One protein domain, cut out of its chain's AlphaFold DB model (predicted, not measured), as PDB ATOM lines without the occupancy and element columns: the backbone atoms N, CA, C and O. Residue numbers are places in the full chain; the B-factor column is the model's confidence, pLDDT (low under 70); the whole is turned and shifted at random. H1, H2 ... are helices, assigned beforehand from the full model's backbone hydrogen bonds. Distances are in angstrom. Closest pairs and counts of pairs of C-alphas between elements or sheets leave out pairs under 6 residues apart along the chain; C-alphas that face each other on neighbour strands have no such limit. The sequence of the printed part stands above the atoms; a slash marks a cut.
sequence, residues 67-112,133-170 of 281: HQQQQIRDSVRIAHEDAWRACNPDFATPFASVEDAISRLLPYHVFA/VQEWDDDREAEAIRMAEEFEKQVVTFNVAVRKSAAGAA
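What this domain is: This is residues 67 to 112 and 133 to 170 of the 281 residues of the protein "GLTSCR1 domain-containing protein" of Oryza meridionalis (UniProt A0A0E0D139). Two long helices, H3 and H1, make a loose, open V that spreads toward their first residues, and the short helix H2 sits between them toward the narrow end, where the link of residues 88 to 97 runs from H1 to H2. The arms of the V stay apart from each other, and their far parts stick out free: residues 133 to 147 of H3 and residues 67 to 74 of H1. The printed part has 84 residues with three named helices, in the order H1, H2, H3 along the chain, and no named strand; its class is all helix. The whole is only just loose, close to extended, with a radius of gyration of the C-alphas of 17.6 A, and it is flat, spanning 55 by 39 by 16 A.

Where its parts are: H3, the longest helix, has 34 residues, 133 to 166, and runs 48.8 A from C-alpha 133 at (78.450, 167.987, 149.115) to C-alpha 166 at (111.257, 132.558, 141.769). H1 is residues 67 to 87, beginning with C-alpha 67 at (64.298, 135.176, 156.661), and is 30.3 A long from first to last C-alpha. H2 is residues 98 to 105, with 10.4 A between its first and last C-alphas.

How they stand to each other: H3 only just touches H2, with 3 pairs of C-alphas within 8 A, and it does so with residues 152 to 155 alone. The closest C-alphas of the two are those of Val 98 and Glu 152, 6.1 A apart. The lines of H2 and H3 are about perpendicular, at 85 degrees. H1 also only just touches H2, with 3 pairs of C-alphas within 8 A, through its residues 85 to 86 alone. Here the closest C-alphas are those of Ala 86 and Leu 105, 7.3 A apart. The lines of H1 and H2 are about perpendicular, at 85 degrees. H1 and H3 are apart. In H1, H2 and H3 every backbone O i to N i+4 pair is within hydrogen-bond range.

The domain as a whole: The two C-alphas farthest apart in the domain are those of His 67 and Ala 169, at 55.8 A. Without the stretches that stand free, the body of 61 residues spans 44 by 25 by 14 A. The link from H1 to H2, 10 residues, is short. The link from H2 to H3 lies across the cut: residues 113 to 132 are not printed, and C-alphas 112 and 133 are 21.5 A apart. The mean pLDDT of the printed part is 89.2, and residues 111 to 112 are under 70.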
ATOM      1  N   HIS A  67      63.399 134.560 157.637       70.31
ATOM      2  CA  HIS A  67      64.298 135.176 156.661       70.31
ATOM      3  C   HIS A  67      65.485 135.919 157.295       70.31
ATOM      4  O   HIS A  67      66.616 135.729 156.865       70.31
ATOM      5  N   GLN A  68      65.263 136.708 158.346       76.12
ATOM      6  CA  GLN A  68      66.320 137.453 159.030       76.12
ATOM      7  C   GLN A  68      67.275 136.510 159.771       76.12
ATOM      8  O   GLN A  68      68.487 136.698 159.758       76.12
ATOM      9  N   GLN A  69      66.756 135.426 160.355       78.12
ATOM     10  CA  GLN A  69      67.609 134.436 161.014       78.12
ATOM     11  C   GLN A  69      68.440 133.609 160.022       78.12
ATOM     12  O   GLN A  69      69.546 133.183 160.359       78.12
ATOM     13  N   GLN A  70      67.935 133.406 158.803       82.19
ATOM     14  CA  GLN A  70      68.693 132.792 157.716       82.19
ATOM     15  C   GLN A  70      69.798 133.735 157.210       82.19
ATOM     16  O   GLN A  70      70.947 133.314 157.136       82.19
ATOM     17  N   GLN A  71      69.489 135.020 156.997       82.38
ATOM     18  CA  GLN A  71      70.475 136.038 156.610       82.38
ATOM     19  C   GLN A  71      71.617 136.170 157.625       82.38
ATOM     20  O   GLN A  71      72.774 136.218 157.225       82.38
ATOM     21  N   ILE A  72      71.317 136.144 158.930       83.06
ATOM     22  CA  ILE A  72      72.346 136.172 159.986       83.06
ATOM     23  C   ILE A  72      73.241 134.926 159.923       83.06
ATOM     24  O   ILE A  72      74.446 135.003 160.137       83.06
ATOM     25  N   ARG A  73      72.678 133.746 159.634       86.25
ATOM     26  CA  ARG A  73      73.484 132.522 159.489       86.25
ATOM     27  C   ARG A  73      74.380 132.582 158.258       86.25
ATOM     28  O   ARG A  73      75.533 132.158 158.332       86.25
ATOM     29  N   ASP A  74      73.857 133.106 157.156       87.38
ATOM     30  CA  ASP A  74      74.599 133.246 155.910       87.38
ATOM     31  C   ASP A  74      75.712 134.298 156.045       87.38
ATOM     32  O   ASP A  74      76.845 134.019 155.650       87.38
ATOM     33  N   SER A  75      75.452 135.439 156.694       86.19
ATOM     34  CA  SER A  75      76.466 136.475 156.941       86.19
ATOM     35  C   SER A  75      77.578 135.992 157.868       86.19
ATOM     36  O   SER A  75      78.750 136.212 157.580       86.19
ATOM     37  N   VAL A  76      77.248 135.245 158.928       88.62
ATOM     38  CA  VAL A  76      78.249 134.631 159.816       88.62
ATOM     39  C   VAL A  76      79.117 133.624 159.060       88.62
ATOM     40  O   VAL A  76      80.328 133.570 159.279       88.62
ATOM     41  N   ARG A  77      78.525 132.829 158.157       90.31
ATOM     42  CA  ARG A  77      79.284 131.877 157.335       90.31
ATOM     43  C   ARG A  77      80.258 132.598 156.404       90.31
ATOM     44  O   ARG A  77      81.406 132.175 156.309       90.31
ATOM     45  N   ILE A  78      79.805 133.664 155.749       90.19
ATOM     46  CA  ILE A  78      80.633 134.475 154.850       90.19
ATOM     47  C   ILE A  78      81.752 135.165 155.639       90.19
ATOM     48  O   ILE A  78      82.914 134.994 155.306       90.19
ATOM     49  N   ALA A  79      81.437 135.818 156.760       89.00
ATOM     50  CA  ALA A  79      82.440 136.461 157.608       89.00
ATOM     51  C   ALA A  79      83.513 135.476 158.108       89.00
ATOM     52  O   ALA A  79      84.690 135.821 158.209       89.00
ATOM     53  N   HIS A  80      83.126 134.230 158.404       90.56
ATOM     54  CA  HIS A  80      84.075 133.174 158.749       90.56
ATOM     55  C   HIS A  80      84.980 132.797 157.564       90.56
ATOM     56  O   HIS A  80      86.183 132.598 157.748       90.56
ATOM     57  N   GLU A  81      84.423 132.671 156.358       90.88
ATOM     58  CA  GLU A  81      85.205 132.418 155.146       90.88
ATOM     59  C   GLU A  81      86.195 133.558 154.864       90.88
ATOM     60  O   GLU A  81      87.376 133.296 154.627       90.88
ATOM     61  N   ASP A  82      85.745 134.805 154.983       90.38
ATOM     62  CA  ASP A  82      86.567 135.999 154.790       90.38
ATOM     63  C   ASP A  82      87.724 136.042 155.788       90.38
ATOM     64  O   ASP A  82      88.874 136.244 155.398       90.38
ATOM     65  N   ALA A  83      87.445 135.771 157.069       90.31
ATOM     66  CA  ALA A  83      88.468 135.694 158.108       90.31
ATOM     67  C   ALA A  83      89.509 134.609 157.794       90.31
ATOM     68  O   ALA A  83      90.709 134.833 157.955       90.31
ATOM     69  N   TRP A  84      89.074 133.447 157.297       90.38
ATOM     70  CA  TRP A  84      90.001 132.388 156.907       90.38
ATOM     71  C   TRP A  84      90.883 132.804 155.724       90.38
ATOM     72  O   TRP A  84      92.098 132.598 155.776       90.38
ATOM     73  N   ARG A  85      90.305 133.425 154.689       89.94
ATOM     74  CA  ARG A  85      91.051 133.921 153.522       89.94
ATOM     75  C   ARG A  85      92.013 135.048 153.900       89.94
ATOM     76  O   ARG A  85      93.154 135.045 153.450       89.94
ATOM     77  N   ALA A  86      91.606 135.949 154.791       87.50
ATOM     78  CA  ALA A  86      92.450 137.025 155.301       87.50
ATOM     79  C   ALA A  86      93.629 136.516 156.144       87.50
ATOM     80  O   ALA A  86      94.706 137.109 156.124       87.50
ATOM     81  N   CYS A  87      93.450 135.408 156.871       88.62
ATOM     82  CA  CYS A  87      94.535 134.752 157.602       88.62
ATOM     83  C   CYS A  87      95.435 133.882 156.710       88.62
ATOM     84  O   CYS A  87      96.527 133.519 157.141       88.62
ATOM     85  N   ASN A  88      95.001 133.548 155.491       89.31
ATOM     86  CA  ASN A  88      95.744 132.706 154.551       89.31
ATOM     87  C   ASN A  88      95.801 133.336 153.146       89.31
ATOM     88  O   ASN A  88      95.382 132.697 152.177       89.31
ATOM     89  N   PRO A  89      96.313 134.574 153.004       87.44
ATOM     90  CA  PRO A  89      96.440 135.183 151.696       87.44
ATOM     91  C   PRO A  89      97.533 134.448 150.918       87.44
ATOM     92  O   PRO A  89      98.665 134.307 151.388       87.44
ATOM     93  N   ASP A  90      97.228 133.997 149.705       88.88
ATOM     94  CA  ASP A  90      98.290 133.627 148.779       88.88
ATOM     95  C   ASP A  90      98.929 134.931 148.288       88.88
ATOM     96  O   ASP A  90      98.268 135.766 147.672       88.88
ATOM     97  N   PHE A  91     100.215 135.121 148.560       86.75
ATOM     98  CA  PHE A  91     101.061 136.168 147.972       86.75
ATOM     99  C   PHE A  91     102.320 135.563 147.330       86.75
ATOM    100  O   PHE A  91     103.138 136.268 146.749       86.75
ATOM    101  N   ALA A  92     102.516 134.249 147.441       89.25
ATOM    102  CA  ALA A  92     103.684 133.588 146.875       89.25
ATOM    103  C   ALA A  92     103.529 133.404 145.363       89.25
ATOM    104  O   ALA A  92     104.521 133.406 144.628       89.25
ATOM    105  N   THR A  93     102.291 133.257 144.891       92.94
ATOM    106  CA  THR A  93     102.000 133.209 143.461       92.94
ATOM    107  C   THR A  93     101.771 134.623 142.913       92.94
ATOM    108  O   THR A  93     101.053 135.408 143.538       92.94
ATOM    109  N   PRO A  94     102.370 134.981 141.758       95.31
ATOM    110  CA  PRO A  94     102.064 136.243 141.092       95.31
ATOM    111  C   PRO A  94     100.572 136.345 140.770       95.31
ATOM    112  O   PRO A  94      99.968 135.357 140.352       95.31
ATOM    113  N   PHE A  95     100.014 137.545 140.882       96.69
ATOM    114  CA  PHE A  95      98.622 137.812 140.539       96.69
ATOM    115  C   PHE A  95      98.382 137.653 139.035       96.69
ATOM    116  O   PHE A  95      99.201 138.093 138.216       96.69
ATOM    117  N   ALA A  96      97.258 137.047 138.663       95.62
ATOM    118  CA  ALA A  96      96.849 136.898 137.267       95.62
ATOM    119  C   ALA A  96      96.358 138.225 136.661       95.62
ATOM    120  O   ALA A  96      96.571 138.486 135.477       95.62
ATOM    121  N   SER A  97      95.731 139.069 137.482       96.19
ATOM    122  CA  SER A  97      95.189 140.380 137.124       96.19
ATOM    123  C   SER A  97      95.072 141.271 138.369       96.19
ATOM    124  O   SER A  97      95.320 140.825 139.488       96.19
ATOM    125  N   VAL A  98      94.678 142.531 138.173       95.38
ATOM    126  CA  VAL A  98      94.329 143.449 139.272       95.38
ATOM    127  C   VAL A  98      93.150 142.891 140.077       95.38
ATOM    128  O   VAL A  98      93.199 142.878 141.300       95.38
ATOM    129  N   GLU A  99      92.148 142.331 139.397       93.88
ATOM    130  CA  GLU A  99      90.983 141.690 140.021       93.88
ATOM    131  C   GLU A  99      91.364 140.486 140.899       93.88
ATOM    132  O   GLU A  99      90.852 140.319 142.006       93.88
ATOM    133  N   ASP A 100      92.312 139.662 140.439       94.62
ATOM    134  CA  ASP A 100      92.848 138.549 141.232       94.62
ATOM    135  C   ASP A 100      93.567 139.057 142.493       94.62
ATOM    136  O   ASP A 100      93.405 138.499 143.581       94.62
ATOM    137  N   ALA A 101      94.310 140.162 142.375       93.56
ATOM    138  CA  ALA A 101      94.941 140.802 143.524       93.56
ATOM    139  C   ALA A 101      93.902 141.333 144.522       93.56
ATOM    140  O   ALA A 101      94.047 141.094 145.719       93.56
ATOM    141  N   ILE A 102      92.836 141.983 144.047       90.75
ATOM    142  CA  ILE A 102      91.724 142.453 144.889       90.75
ATOM    143  C   ILE A 102      91.087 141.267 145.619       90.75
ATOM    144  O   ILE A 102      91.011 141.275 146.844       90.75
ATOM    145  N   SER A 103      90.736 140.203 144.898       89.56
ATOM    146  CA  SER A 103      90.090 139.014 145.471       89.56
ATOM    147  C   SER A 103      90.928 138.320 146.556       89.56
ATOM    148  O   SER A 103      90.378 137.730 147.488       89.56
ATOM    149  N   ARG A 104      92.263 138.360 146.440       90.38
ATOM    150  CA  ARG A 104      93.193 137.702 147.377       90.38
ATOM    151  C   ARG A 104      93.628 138.590 148.538       90.38
ATOM    152  O   ARG A 104      93.902 138.064 149.614       90.38
ATOM    153  N   LEU A 105      93.725 139.901 148.323       89.12
ATOM    154  CA  LEU A 105      94.171 140.862 149.337       89.12
ATOM    155  C   LEU A 105      93.009 141.464 150.129       89.12
ATOM    156  O   LEU A 105      93.190 141.822 151.292       89.12
ATOM    157  N   LEU A 106      91.825 141.550 149.521       87.19
ATOM    158  CA  LEU A 106      90.616 142.134 150.096       87.19
ATOM    159  C   LEU A 106      89.459 141.118 150.083       87.19
ATOM    160  O   LEU A 106      88.439 141.351 149.439       87.19
ATOM    161  N   PRO A 107      89.575 139.986 150.802       83.75
ATOM    162  CA  PRO A 107      88.556 138.937 150.787       83.75
ATOM    163  C   PRO A 107      87.277 139.294 151.562       83.75
ATOM    164  O   PRO A 107      86.399 138.449 151.667       83.75
ATOM    165  N   TYR A 108      87.177 140.489 152.148       81.88
ATOM    166  CA  TYR A 108      86.078 140.855 153.040       81.88
ATOM    167  C   TYR A 108      84.821 141.263 152.272       81.88
ATOM    168  O   TYR A 108      84.831 142.223 151.500       81.88
ATOM    169  N   HIS A 109      83.714 140.596 152.570       83.88
ATOM    170  CA  HIS A 109      82.385 141.019 152.168       83.88
ATOM    171  C   HIS A 109      81.884 142.105 153.126       83.88
ATOM    172  O   HIS A 109      81.831 141.924 154.345       83.88
ATOM    173  N   VAL A 110      81.504 143.255 152.569       78.00
ATOM    174  CA  VAL A 110      80.946 144.372 153.335       78.00
ATOM    175  C   VAL A 110      79.438 144.172 153.478       78.00
ATOM    176  O   VAL A 110      78.698 144.237 152.498       78.00
ATOM    177  N   PHE A 111      78.976 143.942 154.707       67.56
ATOM    178  CA  PHE A 111      77.555 143.943 155.054       67.56
ATOM    179  C   PHE A 111      77.170 145.343 155.532       67.56
ATOM    180  O   PHE A 111      77.441 145.698 156.676       67.56
ATOM    181  N   ALA A 112      76.578 146.154 154.656       65.81
ATOM    182  CA  ALA A 112      75.990 147.427 155.058       65.81
ATOM    183  C   ALA A 112      74.542 147.192 155.519       65.81
ATOM    184  O   ALA A 112      73.696 146.778 154.724       65.81
ATOM    185  N   VAL A 133      78.545 169.453 149.185       79.44
ATOM    186  CA  VAL A 133      78.450 167.987 149.115       79.44
ATOM    187  C   VAL A 133      79.062 167.468 147.814       79.44
ATOM    188  O   VAL A 133      79.845 166.532 147.851       79.44
ATOM    189  N   GLN A 134      78.789 168.135 146.689       80.25
ATOM    190  CA  GLN A 134      79.329 167.760 145.381       80.25
ATOM    191  C   GLN A 134      80.857 167.871 145.353       80.25
ATOM    192  O   GLN A 134      81.522 166.957 144.893       80.25
ATOM    193  N   GLU A 135      81.425 168.955 145.892       82.38
ATOM    194  CA  GLU A 135      82.889 169.109 145.967       82.38
ATOM    195  C   GLU A 135      83.537 168.010 146.825       82.38
ATOM    196  O   GLU A 135      84.624 167.534 146.508       82.38
ATOM    197  N   TRP A 136      82.863 167.569 147.893       89.00
ATOM    198  CA  TRP A 136      83.345 166.475 148.735       89.00
ATOM    199  C   TRP A 136      83.286 165.118 148.026       89.00
ATOM    200  O   TRP A 136      84.229 164.330 148.148       89.00
ATOM    201  N   ASP A 137      82.211 164.861 147.279       88.56
ATOM    202  CA  ASP A 137      82.057 163.659 146.459       88.56
ATOM    203  C   ASP A 137      83.118 163.618 145.348       88.56
ATOM    204  O   ASP A 137      83.810 162.609 145.200       88.56
ATOM    205  N   ASP A 138      83.319 164.735 144.643       87.25
ATOM    206  CA  ASP A 138      84.309 164.866 143.570       87.25
ATOM    207  C   ASP A 138      85.746 164.658 144.107       87.25
ATOM    208  O   ASP A 138      86.550 163.942 143.499       87.25
ATOM    209  N   ASP A 139      86.080 165.222 145.277       89.75
ATOM    210  CA  ASP A 139      87.386 165.032 145.929       89.75
ATOM    211  C   ASP A 139      87.611 163.569 146.355       89.75
ATOM    212  O   ASP A 139      88.708 163.021 146.180       89.75
ATOM    213  N   ARG A 140      86.580 162.918 146.911       92.25
ATOM    214  CA  ARG A 140      86.616 161.500 147.308       92.25
ATOM    215  C   ARG A 140      86.771 160.582 146.100       92.25
ATOM    216  O   ARG A 140      87.561 159.639 146.161       92.25
ATOM    217  N   GLU A 141      86.054 160.858 145.016       93.81
ATOM    218  CA  GLU A 141      86.149 160.104 143.767       93.81
ATOM    219  C   GLU A 141      87.542 160.254 143.141       93.81
ATOM    220  O   GLU A 141      88.184 159.255 142.802       93.81
ATOM    221  N   ALA A 142      88.070 161.480 143.072       94.38
ATOM    222  CA  ALA A 142      89.417 161.733 142.567       94.38
ATOM    223  C   ALA A 142      90.495 161.019 143.402       94.38
ATOM    224  O   ALA A 142      91.458 160.468 142.856       94.38
ATOM    225  N   GLU A 143      90.341 160.996 144.729       96.19
ATOM    226  CA  GLU A 143      91.226 160.254 145.626       96.19
ATOM    227  C   GLU A 143      91.144 158.737 145.371       96.19
ATOM    228  O   GLU A 143      92.185 158.084 145.243       96.19
ATOM    229  N   ALA A 144      89.937 158.186 145.224       93.75
ATOM    230  CA  ALA A 144      89.719 156.769 144.942       93.75
ATOM    231  C   ALA A 144      90.348 156.335 143.606       93.75
ATOM    232  O   ALA A 144      91.049 155.319 143.564       93.75
ATOM    233  N   ILE A 145      90.180 157.130 142.543       95.81
ATOM    234  CA  ILE A 145      90.810 156.886 141.235       95.81
ATOM    235  C   ILE A 145      92.333 156.849 141.381       95.81
ATOM    236  O   ILE A 145      92.985 155.907 140.925       95.81
ATOM    237  N   ARG A 146      92.917 157.832 142.077       96.19
ATOM    238  CA  ARG A 146      94.368 157.877 142.304       96.19
ATOM    239  C   ARG A 146      94.885 156.662 143.071       96.19
ATOM    240  O   ARG A 146      95.969 156.169 142.757       96.19
ATOM    241  N   MET A 147      94.155 156.198 144.085       95.62
ATOM    242  CA  MET A 147      94.539 154.995 144.827       95.62
ATOM    243  C   MET A 147      94.453 153.742 143.952       95.62
ATOM    244  O   MET A 147      95.355 152.907 144.017       95.62
ATOM    245  N   ALA A 148      93.420 153.630 143.112       94.62
ATOM    246  CA  ALA A 148      93.271 152.514 142.183       94.62
ATOM    247  C   ALA A 148      94.444 152.447 141.191       94.62
ATOM    248  O   ALA A 148      95.087 151.404 141.078       94.62
ATOM    249  N   GLU A 149      94.808 153.566 140.558       96.69
ATOM    250  CA  GLU A 149      95.954 153.626 139.638       96.69
ATOM    251  C   GLU A 149      97.278 153.223 140.307       96.69
ATOM    252  O   GLU A 149      98.127 152.559 139.704       96.69
ATOM    253  N   GLU A 150      97.490 153.639 141.557       97.56
ATOM    254  CA  GLU A 150      98.690 153.273 142.305       97.56
ATOM    255  C   GLU A 150      98.691 151.787 142.675       97.56
ATOM    256  O   GLU A 150      99.719 151.115 142.552       97.56
ATOM    257  N   PHE A 151      97.538 151.243 143.059       96.88
ATOM    258  CA  PHE A 151      97.389 149.821 143.338       96.88
ATOM    259  C   PHE A 151      97.725 148.964 142.108       96.88
ATOM    260  O   PHE A 151      98.495 148.007 142.218       96.88
ATOM    261  N   GLU A 152      97.255 149.338 140.916       97.00
ATOM    262  CA  GLU A 152      97.608 148.633 139.676       97.00
ATOM    263  C   GLU A 152      99.127 148.596 139.442       97.00
ATOM    264  O   GLU A 152      99.700 147.542 139.132       97.00
ATOM    265  N   LYS A 153      99.816 149.725 139.657       98.00
ATOM    266  CA  LYS A 153     101.285 149.797 139.557       98.00
ATOM    267  C   LYS A 153     101.969 148.899 140.580       98.00
ATOM    268  O   LYS A 153     102.971 148.247 140.252       98.00
ATOM    269  N   GLN A 154     101.447 148.844 141.803       96.56
ATOM    270  CA  GLN A 154     101.967 147.978 142.859       96.56
ATOM    271  C   GLN A 154     101.812 146.502 142.491       96.56
ATOM    272  O   GLN A 154     102.787 145.757 142.606       96.56
ATOM    273  N   VAL A 155     100.657 146.091 141.958       96.94
ATOM    274  CA  VAL A 155     100.409 144.718 141.485       96.94
ATOM    275  C   VAL A 155     101.419 144.316 140.406       96.94
ATOM    276  O   VAL A 155     102.034 143.247 140.488       96.94
ATOM    277  N   VAL A 156     101.661 145.182 139.419       97.06
ATOM    278  CA  VAL A 156     102.643 144.911 138.354       97.06
ATOM    279  C   VAL A 156     104.062 144.811 138.918       97.06
ATOM    280  O   VAL A 156     104.787 143.857 138.615       97.06
ATOM    281  N   THR A 157     104.458 145.763 139.764       97.62
ATOM    282  CA  THR A 157     105.785 145.794 140.401       97.62
ATOM    283  C   THR A 157     106.030 144.542 141.237       97.62
ATOM    284  O   THR A 157     107.074 143.892 141.112       97.62
ATOM    285  N   PHE A 158     105.041 144.166 142.041       95.94
ATOM    286  CA  PHE A 158     105.060 142.967 142.858       95.94
ATOM    287  C   PHE A 158     105.225 141.706 142.009       95.94
ATOM    288  O   PHE A 158     106.126 140.907 142.259       95.94
ATOM    289  N   ASN A 159     104.432 141.557 140.947       96.25
ATOM    290  CA  ASN A 159     104.515 140.403 140.054       96.25
ATOM    291  C   ASN A 159     105.903 140.243 139.426       96.25
ATOM    292  O   ASN A 159     106.417 139.125 139.324       96.25
ATOM    293  N   VAL A 160     106.535 141.350 139.030       95.94
ATOM    294  CA  VAL A 160     107.916 141.335 138.536       95.94
ATOM    295  C   VAL A 160     108.875 140.873 139.633       95.94
ATOM    296  O   VAL A 160     109.735 140.028 139.368       95.94
ATOM    297  N   ALA A 161     108.730 141.387 140.855       93.75
ATOM    298  CA  ALA A 161     109.569 141.006 141.985       93.75
ATOM    299  C   ALA A 161     109.430 139.513 142.327       93.75
ATOM    300  O   ALA A 161     110.440 138.811 142.392       93.75
ATOM    301  N   VAL A 162     108.205 138.994 142.451       93.69
ATOM    302  CA  VAL A 162     107.946 137.578 142.762       93.69
ATOM    303  C   VAL A 162     108.517 136.660 141.683       93.69
ATOM    304  O   VAL A 162     109.215 135.698 142.000       93.69
ATOM    305  N   ARG A 163     108.309 136.977 140.397       93.31
ATOM    306  CA  ARG A 163     108.861 136.176 139.288       93.31
ATOM    307  C   ARG A 163     110.391 136.196 139.267       93.31
ATOM    308  O   ARG A 163     111.007 135.151 139.059       93.31
ATOM    309  N   LYS A 164     111.019 137.350 139.523       92.00
ATOM    310  CA  LYS A 164     112.485 137.463 139.639       92.00
ATOM    311  C   LYS A 164     113.025 136.636 140.806       92.00
ATOM    312  O   LYS A 164     114.025 135.932 140.647       92.00
ATOM    313  N   SER A 165     112.353 136.680 141.952       87.94
ATOM    314  CA  SER A 165     112.694 135.871 143.123       87.94
ATOM    315  C   SER A 165     112.558 134.372 142.835       87.94
ATOM    316  O   SER A 165     113.480 133.612 143.131       87.94
ATOM    317  N   ALA A 166     111.477 133.949 142.171       88.06
ATOM    318  CA  ALA A 166     111.257 132.558 141.769       88.06
ATOM    319  C   ALA A 166     112.320 132.054 140.774       88.06
ATOM    320  O   ALA A 166     112.830 130.945 140.929       88.06
ATOM    321  N   ALA A 167     112.743 132.894 139.823       87.25
ATOM    322  CA  ALA A 167     113.853 132.609 138.907       87.25
ATOM    323  C   ALA A 167     115.235 132.562 139.603       87.25
ATOM    324  O   ALA A 167     116.261 132.296 138.969       87.25
ATOM    325  N   GLY A 168     115.289 132.834 140.911       83.69
ATOM    326  CA  GLY A 168     116.515 132.835 141.697       83.69
ATOM    327  C   GLY A 168     117.433 134.017 141.396       83.69
ATOM    328  O   GLY A 168     118.613 133.940 141.724       83.69
ATOM    329  N   ALA A 169     116.922 135.102 140.798       78.44
ATOM    330  CA  ALA A 169     117.705 136.317 140.564       78.44
ATOM    331  C   ALA A 169     118.171 136.960 141.884       78.44
ATOM    332  O   ALA A 169     119.243 137.552 141.934       78.44
ATOM    333  N   ALA A 170     117.404 136.782 142.965       70.25
ATOM    334  CA  ALA A 170     117.755 137.233 144.313       70.25
ATOM    335  C   ALA A 170     118.626 136.232 145.109       70.25
ATOM    336  O   ALA A 170     118.991 136.514 146.243       70.25
TER     337      ALA A 170